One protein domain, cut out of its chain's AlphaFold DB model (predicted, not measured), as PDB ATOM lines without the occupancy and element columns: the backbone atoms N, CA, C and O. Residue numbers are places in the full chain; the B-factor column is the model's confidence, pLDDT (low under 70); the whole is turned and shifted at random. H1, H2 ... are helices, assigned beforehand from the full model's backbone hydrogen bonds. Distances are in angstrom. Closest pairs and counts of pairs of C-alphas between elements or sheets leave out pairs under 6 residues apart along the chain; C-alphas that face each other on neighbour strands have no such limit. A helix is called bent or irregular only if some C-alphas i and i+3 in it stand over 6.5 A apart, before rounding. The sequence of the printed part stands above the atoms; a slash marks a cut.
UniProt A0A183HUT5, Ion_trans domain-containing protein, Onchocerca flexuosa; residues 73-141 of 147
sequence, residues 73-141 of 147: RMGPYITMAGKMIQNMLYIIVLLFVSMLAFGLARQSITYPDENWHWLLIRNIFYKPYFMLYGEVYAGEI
ATOM      1  N   ARG A  73     200.009 219.298 355.231       94.38
ATOM      2  CA  ARG A  73     200.783 218.250 354.547       94.38
ATOM      3  C   ARG A  73     199.953 217.430 353.569       94.38
ATOM      4  O   ARG A  73     200.495 217.007 352.564       94.38
ATOM      5  N   MET A  74     198.667 217.193 353.845       93.62
ATOM      6  CA  MET A  74     197.845 216.256 353.057       93.62
ATOM      7  C   MET A  74     197.160 216.946 351.874       93.62
ATOM      8  O   MET A  74     197.018 216.337 350.814       93.62
ATOM      9  N   GLY A  75     196.792 218.222 352.019       94.00
ATOM     10  CA  GLY A  75     196.173 219.021 350.958       94.00
ATOM     11  C   GLY A  75     196.944 219.020 349.636       94.00
ATOM     12  O   GLY A  75     196.350 218.726 348.591       94.00
ATOM     13  N   PRO A  76     198.270 219.261 349.642       95.62
ATOM     14  CA  PRO A  76     199.077 219.181 348.427       95.62
ATOM     15  C   PRO A  76     199.019 217.807 347.745       95.62
ATOM     16  O   PRO A  76     198.911 217.746 346.523       95.62
ATOM     17  N   TYR A  77     199.017 216.700 348.498       95.31
ATOM     18  CA  TYR A  77     198.920 215.358 347.910       95.31
ATOM     19  C   TYR A  77     197.555 215.099 347.273       95.31
ATOM     20  O   TYR A  77     197.495 214.578 346.162       95.31
ATOM     21  N   ILE A  78     196.463 215.507 347.927       94.44
ATOM     22  CA  ILE A  78     195.101 215.340 347.393       94.44
ATOM     23  C   ILE A  78     194.926 216.157 346.106       94.44
ATOM     24  O   ILE A  78     194.406 215.654 345.107       94.44
ATOM     25  N   THR A  79     195.412 217.400 346.090       92.25
ATOM     26  CA  THR A  79     195.339 218.256 344.894       92.25
ATOM     27  C   THR A  79     196.242 217.761 343.761       92.25
ATOM     28  O   THR A  79     195.835 217.820 342.599       92.25
ATOM     29  N   MET A  80     197.430 217.224 344.069       94.88
ATOM     30  CA  MET A  80     198.289 216.566 343.077       94.88
ATOM     31  C   MET A  80     197.631 215.315 342.492       94.88
ATOM     32  O   MET A  80     197.606 215.177 341.271       94.88
ATOM     33  N   ALA A  81     197.053 214.446 343.325       93.00
ATOM     34  CA  ALA A  81     196.375 213.233 342.871       93.00
ATOM     35  C   ALA A  81     195.225 213.557 341.901       93.00
ATOM     36  O   ALA A  81     195.134 212.960 340.830       93.00
ATOM     37  N   GLY A  82     194.405 214.566 342.217       90.88
ATOM     38  CA  GLY A  82     193.328 215.016 341.328       90.88
ATOM     39  C   GLY A  82     193.829 215.491 339.957       90.88
ATOM     40  O   GLY A  82     193.270 215.114 338.928       90.88
ATOM     41  N   LYS A  83     194.923 216.265 339.924       92.31
ATOM     42  CA  LYS A  83     195.543 216.726 338.667       92.31
ATOM     43  C   LYS A  83     196.198 215.584 337.886       92.31
ATOM     44  O   LYS A  83     196.126 215.555 336.661       92.31
ATOM     45  N   MET A  84     196.811 214.627 338.584       93.81
ATOM     46  CA  MET A  84     197.455 213.469 337.964       93.81
ATOM     47  C   MET A  84     196.439 212.588 337.231       93.81
ATOM     48  O   MET A  84     196.702 212.183 336.102       93.81
ATOM     49  N   ILE A  85     195.256 212.363 337.813       90.88
ATOM     50  CA  ILE A  85     194.185 211.580 337.173       90.88
ATOM     51  C   ILE A  85     193.774 212.192 335.826       90.88
ATOM     52  O   ILE A  85     193.624 211.466 334.846       90.88
ATOM     53  N   GLN A  86     193.648 213.521 335.746       89.94
ATOM     54  CA  GLN A  86     193.310 214.205 334.491       89.94
ATOM     55  C   GLN A  86     194.405 214.031 333.431       89.94
ATOM     56  O   GLN A  86     194.103 213.746 332.274       89.94
ATOM     57  N   ASN A  87     195.675 214.124 333.832       92.50
ATOM     58  CA  ASN A  87     196.806 213.944 332.920       92.50
ATOM     59  C   ASN A  87     196.946 212.493 332.425       92.50
ATOM     60  O   ASN A  87     197.432 212.262 331.319       92.50
ATOM     61  N   MET A  88     196.504 211.510 333.214       93.88
ATOM     62  CA  MET A  88     196.576 210.086 332.865       93.88
ATOM     63  C   MET A  88     195.434 209.598 331.965       93.88
ATOM     64  O   MET A  88     195.487 208.457 331.503       93.88
ATOM     65  N   LEU A  89     194.425 210.429 331.671       93.50
ATOM     66  CA  LEU A  89     193.249 210.023 330.890       93.50
ATOM     67  C   LEU A  89     193.631 209.381 329.543       93.50
ATOM     68  O   LEU A  89     193.075 208.350 329.174       93.50
ATOM     69  N   TYR A  90     194.620 209.936 328.837       94.12
ATOM     70  CA  TYR A  90     195.087 209.398 327.553       94.12
ATOM     71  C   TYR A  90     195.673 207.986 327.678       94.12
ATOM     72  O   TYR A  90     195.415 207.133 326.832       94.12
ATOM     73  N   ILE A  91     196.416 207.716 328.756       94.75
ATOM     74  CA  ILE A  91     196.983 206.389 329.028       94.75
ATOM     75  C   ILE A  91     195.855 205.393 329.324       94.75
ATOM     76  O   ILE A  91     195.886 204.272 328.822       94.75
ATOM     77  N   ILE A  92     194.832 205.808 330.079       94.81
ATOM     78  CA  ILE A  92     193.654 204.976 330.367       94.81
ATOM     79  C   ILE A  92     192.904 204.624 329.074       94.81
ATOM     80  O   ILE A  92     192.472 203.486 328.912       94.81
ATOM     81  N   VAL A  93     192.789 205.561 328.128       96.06
ATOM     82  CA  VAL A  93     192.180 205.294 326.814       96.06
ATOM     83  C   VAL A  93     193.000 204.278 326.015       96.06
ATOM     84  O   VAL A  93     192.427 203.337 325.467       96.06
ATOM     85  N   LEU A  94     194.329 204.412 325.980       96.06
ATOM     86  CA  LEU A  94     195.195 203.438 325.305       96.06
ATOM     87  C   LEU A  94     195.088 202.042 325.935       96.06
ATOM     88  O   LEU A  94     194.984 201.050 325.212       96.06
ATOM     89  N   LEU A  95     195.048 201.971 327.268       96.00
ATOM     90  CA  LEU A  95     194.832 200.731 328.014       96.00
ATOM     91  C   LEU A  95     193.469 200.105 327.697       96.00
ATOM     92  O   LEU A  95     193.363 198.894 327.541       96.00
ATOM     93  N   PHE A  96     192.421 200.919 327.582       96.12
ATOM     94  CA  PHE A  96     191.093 200.433 327.224       96.12
ATOM     95  C   PHE A  96     191.075 199.812 325.821       96.12
ATOM     96  O   PHE A  96     190.509 198.735 325.642       96.12
ATOM     97  N   VAL A  97     191.728 200.450 324.841       97.19
ATOM     98  CA  VAL A  97     191.822 199.930 323.465       97.19
ATOM     99  C   VAL A  97     192.586 198.606 323.422       97.19
ATOM    100  O   VAL A  97     192.115 197.656 322.797       97.19
ATOM    101  N   SER A  98     193.731 198.508 324.104       96.19
ATOM    102  CA  SER A  98     194.506 197.261 324.137       96.19
ATOM    103  C   SER A  98     193.766 196.141 324.876       96.19
ATOM    104  O   SER A  98     193.731 195.006 324.396       96.19
ATOM    105  N   MET A  99     193.107 196.462 325.993       96.62
ATOM    106  CA  MET A  99     192.293 195.521 326.763       96.62
ATOM    107  C   MET A  99     191.098 195.007 325.955       96.62
ATOM    108  O   MET A  99     190.817 193.811 325.988       96.62
ATOM    109  N   LEU A 100     190.426 195.882 325.200       97.31
ATOM    110  CA  LEU A 100     189.337 195.497 324.305       97.31
ATOM    111  C   LEU A 100     189.834 194.557 323.199       97.31
ATOM    112  O   LEU A 100     189.211 193.528 322.964       97.31
ATOM    113  N   ALA A 101     190.956 194.880 322.548       97.06
ATOM    114  CA  ALA A 101     191.510 194.060 321.469       97.06
ATOM    115  C   ALA A 101     191.852 192.636 321.945       97.06
ATOM    116  O   ALA A 101     191.457 191.656 321.311       97.06
ATOM    117  N   PHE A 102     192.528 192.519 323.092       96.12
ATOM    118  CA  PHE A 102     192.860 191.225 323.689       96.12
ATOM    119  C   PHE A 102     191.617 190.484 324.210       96.12
ATOM    120  O   PHE A 102     191.437 189.299 323.932       96.12
ATOM    121  N   GLY A 103     190.740 191.180 324.937       96.19
ATOM    122  CA  GLY A 103     189.536 190.600 325.527       96.19
ATOM    123  C   GLY A 103     188.540 190.078 324.494       96.19
ATOM    124  O   GLY A 103     187.980 188.998 324.679       96.19
ATOM    125  N   LEU A 104     188.355 190.808 323.387       95.81
ATOM    126  CA  LEU A 104     187.502 190.381 322.276       95.81
ATOM    127  C   LEU A 104     188.024 189.096 321.641       95.81
ATOM    128  O   LEU A 104     187.259 188.148 321.504       95.81
ATOM    129  N   ALA A 105     189.315 189.061 321.292       95.56
ATOM    130  CA  ALA A 105     189.932 187.884 320.688       95.56
ATOM    131  C   ALA A 105     189.868 186.670 321.624       95.56
ATOM    132  O   ALA A 105     189.545 185.568 321.191       95.56
ATOM    133  N   ARG A 106     190.114 186.873 322.925       93.62
ATOM    134  CA  ARG A 106     189.999 185.807 323.925       93.62
ATOM    135  C   ARG A 106     188.573 185.255 324.002       93.62
ATOM    136  O   ARG A 106     188.400 184.046 323.918       93.62
ATOM    137  N   GLN A 107     187.559 186.112 324.154       94.56
ATOM    138  CA  GLN A 107     186.175 185.646 324.302       94.56
ATOM    139  C   GLN A 107     185.682 184.927 323.039       94.56
ATOM    140  O   GLN A 107     185.060 183.876 323.160       94.56
ATOM    141  N   SER A 108     185.985 185.452 321.846       92.94
ATOM    142  CA  SER A 108     185.499 184.876 320.585       92.94
ATOM    143  C   SER A 108     186.161 183.547 320.221       92.94
ATOM    144  O   SER A 108     185.499 182.683 319.654       92.94
ATOM    145  N   ILE A 109     187.449 183.371 320.542       93.50
ATOM    146  CA  ILE A 109     188.175 182.124 320.259       93.50
ATOM    147  C   ILE A 109     187.821 181.048 321.287       93.50
ATOM    148  O   ILE A 109     187.601 179.899 320.914       93.50
ATOM    149  N   THR A 110     187.771 181.395 322.577       91.56
ATOM    150  CA  THR A 110     187.514 180.411 323.642       91.56
ATOM    151  C   THR A 110     186.054 179.950 323.670       91.56
ATOM    152  O   THR A 110     185.796 178.795 323.996       91.56
ATOM    153  N   TYR A 111     185.102 180.822 323.317       92.19
ATOM    154  CA  TYR A 111     183.667 180.532 323.379       92.19
ATOM    155  C   TYR A 111     182.982 180.819 322.028       92.19
ATOM    156  O   TYR A 111     182.333 181.854 321.877       92.19
ATOM    157  N   PRO A 112     183.121 179.922 321.033       90.75
ATOM    158  CA  PRO A 112     182.613 180.159 319.678       90.75
ATOM    159  C   PRO A 112     181.077 180.155 319.579       90.75
ATOM    160  O   PRO A 112     180.521 180.907 318.783       90.75
ATOM    161  N   ASP A 113     180.389 179.358 320.404       92.19
ATOM    162  CA  ASP A 113     178.945 179.094 320.297       92.19
ATOM    163  C   ASP A 113     178.125 179.731 321.443       92.19
ATOM    164  O   ASP A 113     177.270 179.087 322.058       92.19
ATOM    165  N   GLU A 114     178.377 181.005 321.770       92.00
ATOM    166  CA  GLU A 114     177.583 181.749 322.761       92.00
ATOM    167  C   GLU A 114     176.460 182.593 322.131       92.00
ATOM    168  O   GLU A 114     176.661 183.368 321.198       92.00
ATOM    169  N   ASN A 115     175.257 182.507 322.710       93.31
ATOM    170  CA  ASN A 115     174.136 183.380 322.352       93.31
ATOM    171  C   ASN A 115     174.364 184.816 322.845       93.31
ATOM    172  O   ASN A 115     174.975 185.035 323.891       93.31
ATOM    173  N   TRP A 116     173.794 185.809 322.158       92.56
ATOM    174  CA  TRP A 116     173.897 187.211 322.571       92.56
ATOM    175  C   TRP A 116     173.259 187.471 323.945       92.56
ATOM    176  O   TRP A 116     172.064 187.246 324.148       92.56
ATOM    177  N   HIS A 117     174.048 188.008 324.878       94.44
ATOM    178  CA  HIS A 117     173.584 188.453 326.189       94.44
ATOM    179  C   HIS A 117     174.500 189.550 326.757       94.44
ATOM    180  O   HIS A 117     175.686 189.609 326.453       94.44
ATOM    181  N   TRP A 118     173.978 190.415 327.631       93.44
ATOM    182  CA  TRP A 118     174.735 191.555 328.181       93.44
ATOM    183  C   TRP A 118     175.996 191.165 328.968       93.44
ATOM    184  O   TRP A 118     176.912 191.977 329.099       93.44
ATOM    185  N   LEU A 119     176.074 189.928 329.478       93.25
ATOM    186  CA  LEU A 119     177.273 189.465 330.175       93.25
ATOM    187  C   LEU A 119     178.464 189.239 329.226       93.25
ATOM    188  O   LEU A 119     179.585 189.266 329.726       93.25
ATOM    189  N   LEU A 120     178.277 189.132 327.898       92.75
ATOM    190  CA  LEU A 120     179.400 189.068 326.944       92.75
ATOM    191  C   LEU A 120     180.314 190.287 327.080       92.75
ATOM    192  O   LEU A 120     181.530 190.149 327.180       92.75
ATOM    193  N   ILE A 121     179.722 191.485 327.156       93.44
ATOM    194  CA  ILE A 121     180.473 192.738 327.309       93.44
ATOM    195  C   ILE A 121     181.285 192.707 328.603       93.44
ATOM    196  O   ILE A 121     182.459 193.064 328.608       93.44
ATOM    197  N   ARG A 122     180.691 192.227 329.702       95.00
ATOM    198  CA  ARG A 122     181.414 192.045 330.965       95.00
ATOM    199  C   ARG A 122     182.574 191.063 330.793       95.00
ATOM    200  O   ARG A 122     183.674 191.368 331.240       95.00
ATOM    201  N   ASN A 123     182.340 189.909 330.172       93.19
ATOM    202  CA  ASN A 123     183.330 188.837 330.048       93.19
ATOM    203  C   ASN A 123     184.558 189.269 329.226       93.19
ATOM    204  O   ASN A 123     185.678 188.925 329.603       93.19
ATOM    205  N   ILE A 124     184.359 190.103 328.195       95.38
ATOM    206  CA  ILE A 124     185.437 190.696 327.385       95.38
ATOM    207  C   ILE A 124     186.432 191.472 328.257       95.38
ATOM    208  O   ILE A 124     187.638 191.330 328.087       95.38
ATOM    209  N   PHE A 125     185.953 192.277 329.204       96.19
ATOM    210  CA  PHE A 125     186.828 193.127 330.018       96.19
ATOM    211  C   PHE A 125     187.242 192.497 331.348       96.19
ATOM    212  O   PHE A 125     188.297 192.839 331.872       96.19
ATOM    213  N   TYR A 126     186.438 191.585 331.898       94.81
ATOM    214  CA  TYR A 126     186.596 191.094 333.267       94.81
ATOM    215  C   TYR A 126     187.968 190.456 333.514       94.81
ATOM    216  O   TYR A 126     188.725 190.947 334.348       94.81
ATOM    217  N   LYS A 127     188.329 189.398 332.774       93.62
ATOM    218  CA  LYS A 127     189.612 188.708 332.995       93.62
ATOM    219  C   LYS A 127     190.823 189.568 332.597       93.62
ATOM    220  O   LYS A 127     191.729 189.685 333.422       93.62
ATOM    221  N   PRO A 128     190.846 190.221 331.414       95.06
ATOM    222  CA  PRO A 128     191.941 191.120 331.042       95.06
ATOM    223  C   PRO A 128     192.198 192.249 332.042       95.06
ATOM    224  O   PRO A 128     193.348 192.614 332.260       95.06
ATOM    225  N   TYR A 129     191.153 192.776 332.685       95.88
ATOM    226  CA  TYR A 129     191.305 193.812 333.703       95.88
ATOM    227  C   TYR A 129     192.062 193.306 334.937       95.88
ATOM    228  O   TYR A 129     192.998 193.958 335.391       95.88
ATOM    229  N   PHE A 130     191.715 192.126 335.462       96.00
ATOM    230  CA  PHE A 130     192.411 191.552 336.624       96.00
ATOM    231  C   PHE A 130     193.842 191.092 336.305       96.00
ATOM    232  O   PHE A 130     194.707 191.164 337.178       96.00
ATOM    233  N   MET A 131     194.124 190.732 335.049       95.00
ATOM    234  CA  MET A 131     195.487 190.434 334.587       95.00
ATOM    235  C   MET A 131     196.442 191.624 334.739       95.00
ATOM    236  O   MET A 131     197.622 191.422 335.017       95.00
ATOM    237  N   LEU A 132     195.946 192.866 334.657       95.12
ATOM    238  CA  LEU A 132     196.754 194.067 334.922       95.12
ATOM    239  C   LEU A 132     197.229 194.159 336.379       95.12
ATOM    240  O   LEU A 132     198.242 194.796 336.654       95.12
ATOM    241  N   TYR A 133     196.502 193.525 337.302       95.75
ATOM    242  CA  TYR A 133     196.804 193.505 338.734       95.75
ATOM    243  C   TYR A 133     197.487 192.204 339.183       95.75
ATOM    244  O   TYR A 133     197.614 191.966 340.381       95.75
ATOM    245  N   GLY A 134     197.951 191.379 338.236       94.06
ATOM    246  CA  GLY A 134     198.741 190.176 338.509       94.06
ATOM    247  C   GLY A 134     197.950 188.868 338.568       94.06
ATOM    248  O   GLY A 134     198.561 187.816 338.735       94.06
ATOM    249  N   GLU A 135     196.627 188.893 338.384       95.25
ATOM    250  CA  GLU A 135     195.829 187.665 338.297       95.25
ATOM    251  C   GLU A 135     195.904 187.089 336.878       95.25
ATOM    252  O   GLU A 135     195.207 187.533 335.963       95.25
ATOM    253  N   VAL A 136     196.787 186.111 336.675       92.06
ATOM    254  CA  VAL A 136     197.120 185.586 335.339       92.06
ATOM    255  C   VAL A 136     196.132 184.514 334.856       92.06
ATOM    256  O   VAL A 136     196.062 184.258 333.656       92.06
ATOM    257  N   TYR A 137     195.333 183.910 335.745       91.19
ATOM    258  CA  TYR A 137     194.453 182.776 335.418       91.19
ATOM    259  C   TYR A 137     195.208 181.611 334.745       91.19
ATOM    260  O   TYR A 137     194.742 181.049 333.756       91.19
ATOM    261  N   ALA A 138     196.387 181.249 335.268       88.25
ATOM    262  CA  ALA A 138     197.310 180.302 334.629       88.25
ATOM    263  C   ALA A 138     196.673 178.945 334.268       88.25
ATOM    264  O   ALA A 138     196.940 178.415 333.195       88.25
ATOM    265  N   GLY A 139     195.780 178.420 335.116       86.88
ATOM    266  CA  GLY A 139     195.074 177.157 334.862       86.88
ATOM    267  C   GLY A 139     194.042 177.200 333.727       86.88
ATOM    268  O   GLY A 139     193.494 176.166 333.372       86.88
ATOM    269  N   GLU A 140     193.758 178.375 333.164       87.00
ATOM    270  CA  GLU A 140     192.814 178.554 332.055       87.00
ATOM    271  C   GLU A 140     193.500 178.933 330.732       87.00
ATOM    272  O   GLU A 140     192.810 179.187 329.746       87.00
ATOM    273  N   ILE A 141     194.832 179.070 330.716       85.81
ATOM    274  CA  ILE A 141     195.571 179.510 329.522       85.81
ATOM    275  C   ILE A 141     195.644 178.382 328.497       85.81
ATOM    276  O   ILE A 141     195.365 178.607 327.322       85.81
TER     277      ILE A 141
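AT A GLANCE: This is residues 73 to 141 of the 147 residues of the protein "Ion_trans domain-containing protein" of Onchocerca flexuosa (UniProt A0A183HUT5). The longest helix, H2, is crossed steeply by H3 over residues 99 to 107, and H1 sticks out beyond the other end of H2 as a free arm, with a corner at the link between H1 and H2. The crossing of H2 and H3 makes a small body; the arm, residues 73 to 94, gives the model much of its length, and residues 109 to 119, the link between H2 and H3 with the last two residues of H2 and the first of H3, stick out as well. The printed part has 69 residues with three named helices, H1, H2 and H3 in chain order, and no named strand; the class is all helix. It is only just extended, close to loose, with a radius of gyration of the C-alphas of 16.7 A and spans of 55 by 25 by 18 A.

HOW THE PARTS SIT: H2, residues 89 to 110, touches H3, residues 119 to 131, with its residues 99 to 107 alone. Their closest C-alphas, those of Gly 103 and Ile 124, are 4.5 A apart. Their lines stand at a steep tilt of 66 degrees, opposite ways. H1, residues 74 to 87, and H2 meet only through their link, while H1 and H3 are apart. In H2 every O i to N i+4 pair is within hydrogen-bond range; in H1 9 of 10 are, and in H3 6 of 9.

IN THESE COORDINATES: H2 measures 31.0 A from C-alpha 89 at (193.249, 210.023, 330.890) to C-alpha 110. H1 measures 20.3 A and begins with C-alpha 74 at (197.845, 216.256, 353.057). H3 measures 18.8 A and ends with C-alpha 131 at (195.487, 190.434, 334.587); it is irregular, with C-alphas 124 and 127 7.3 A apart.

THE WHOLE: The C-alphas of Arg 73 and Asp 113, the two farthest apart, are 56.4 A from each other. Without the stretches that stand free, the body of 36 residues spans 22 by 20 by 14 A. The link from H1 to H2 is tight, and that from H2 to H3 is short. The printed part has no cut, its mean pLDDT is 93.8, and no printed residue is under 70.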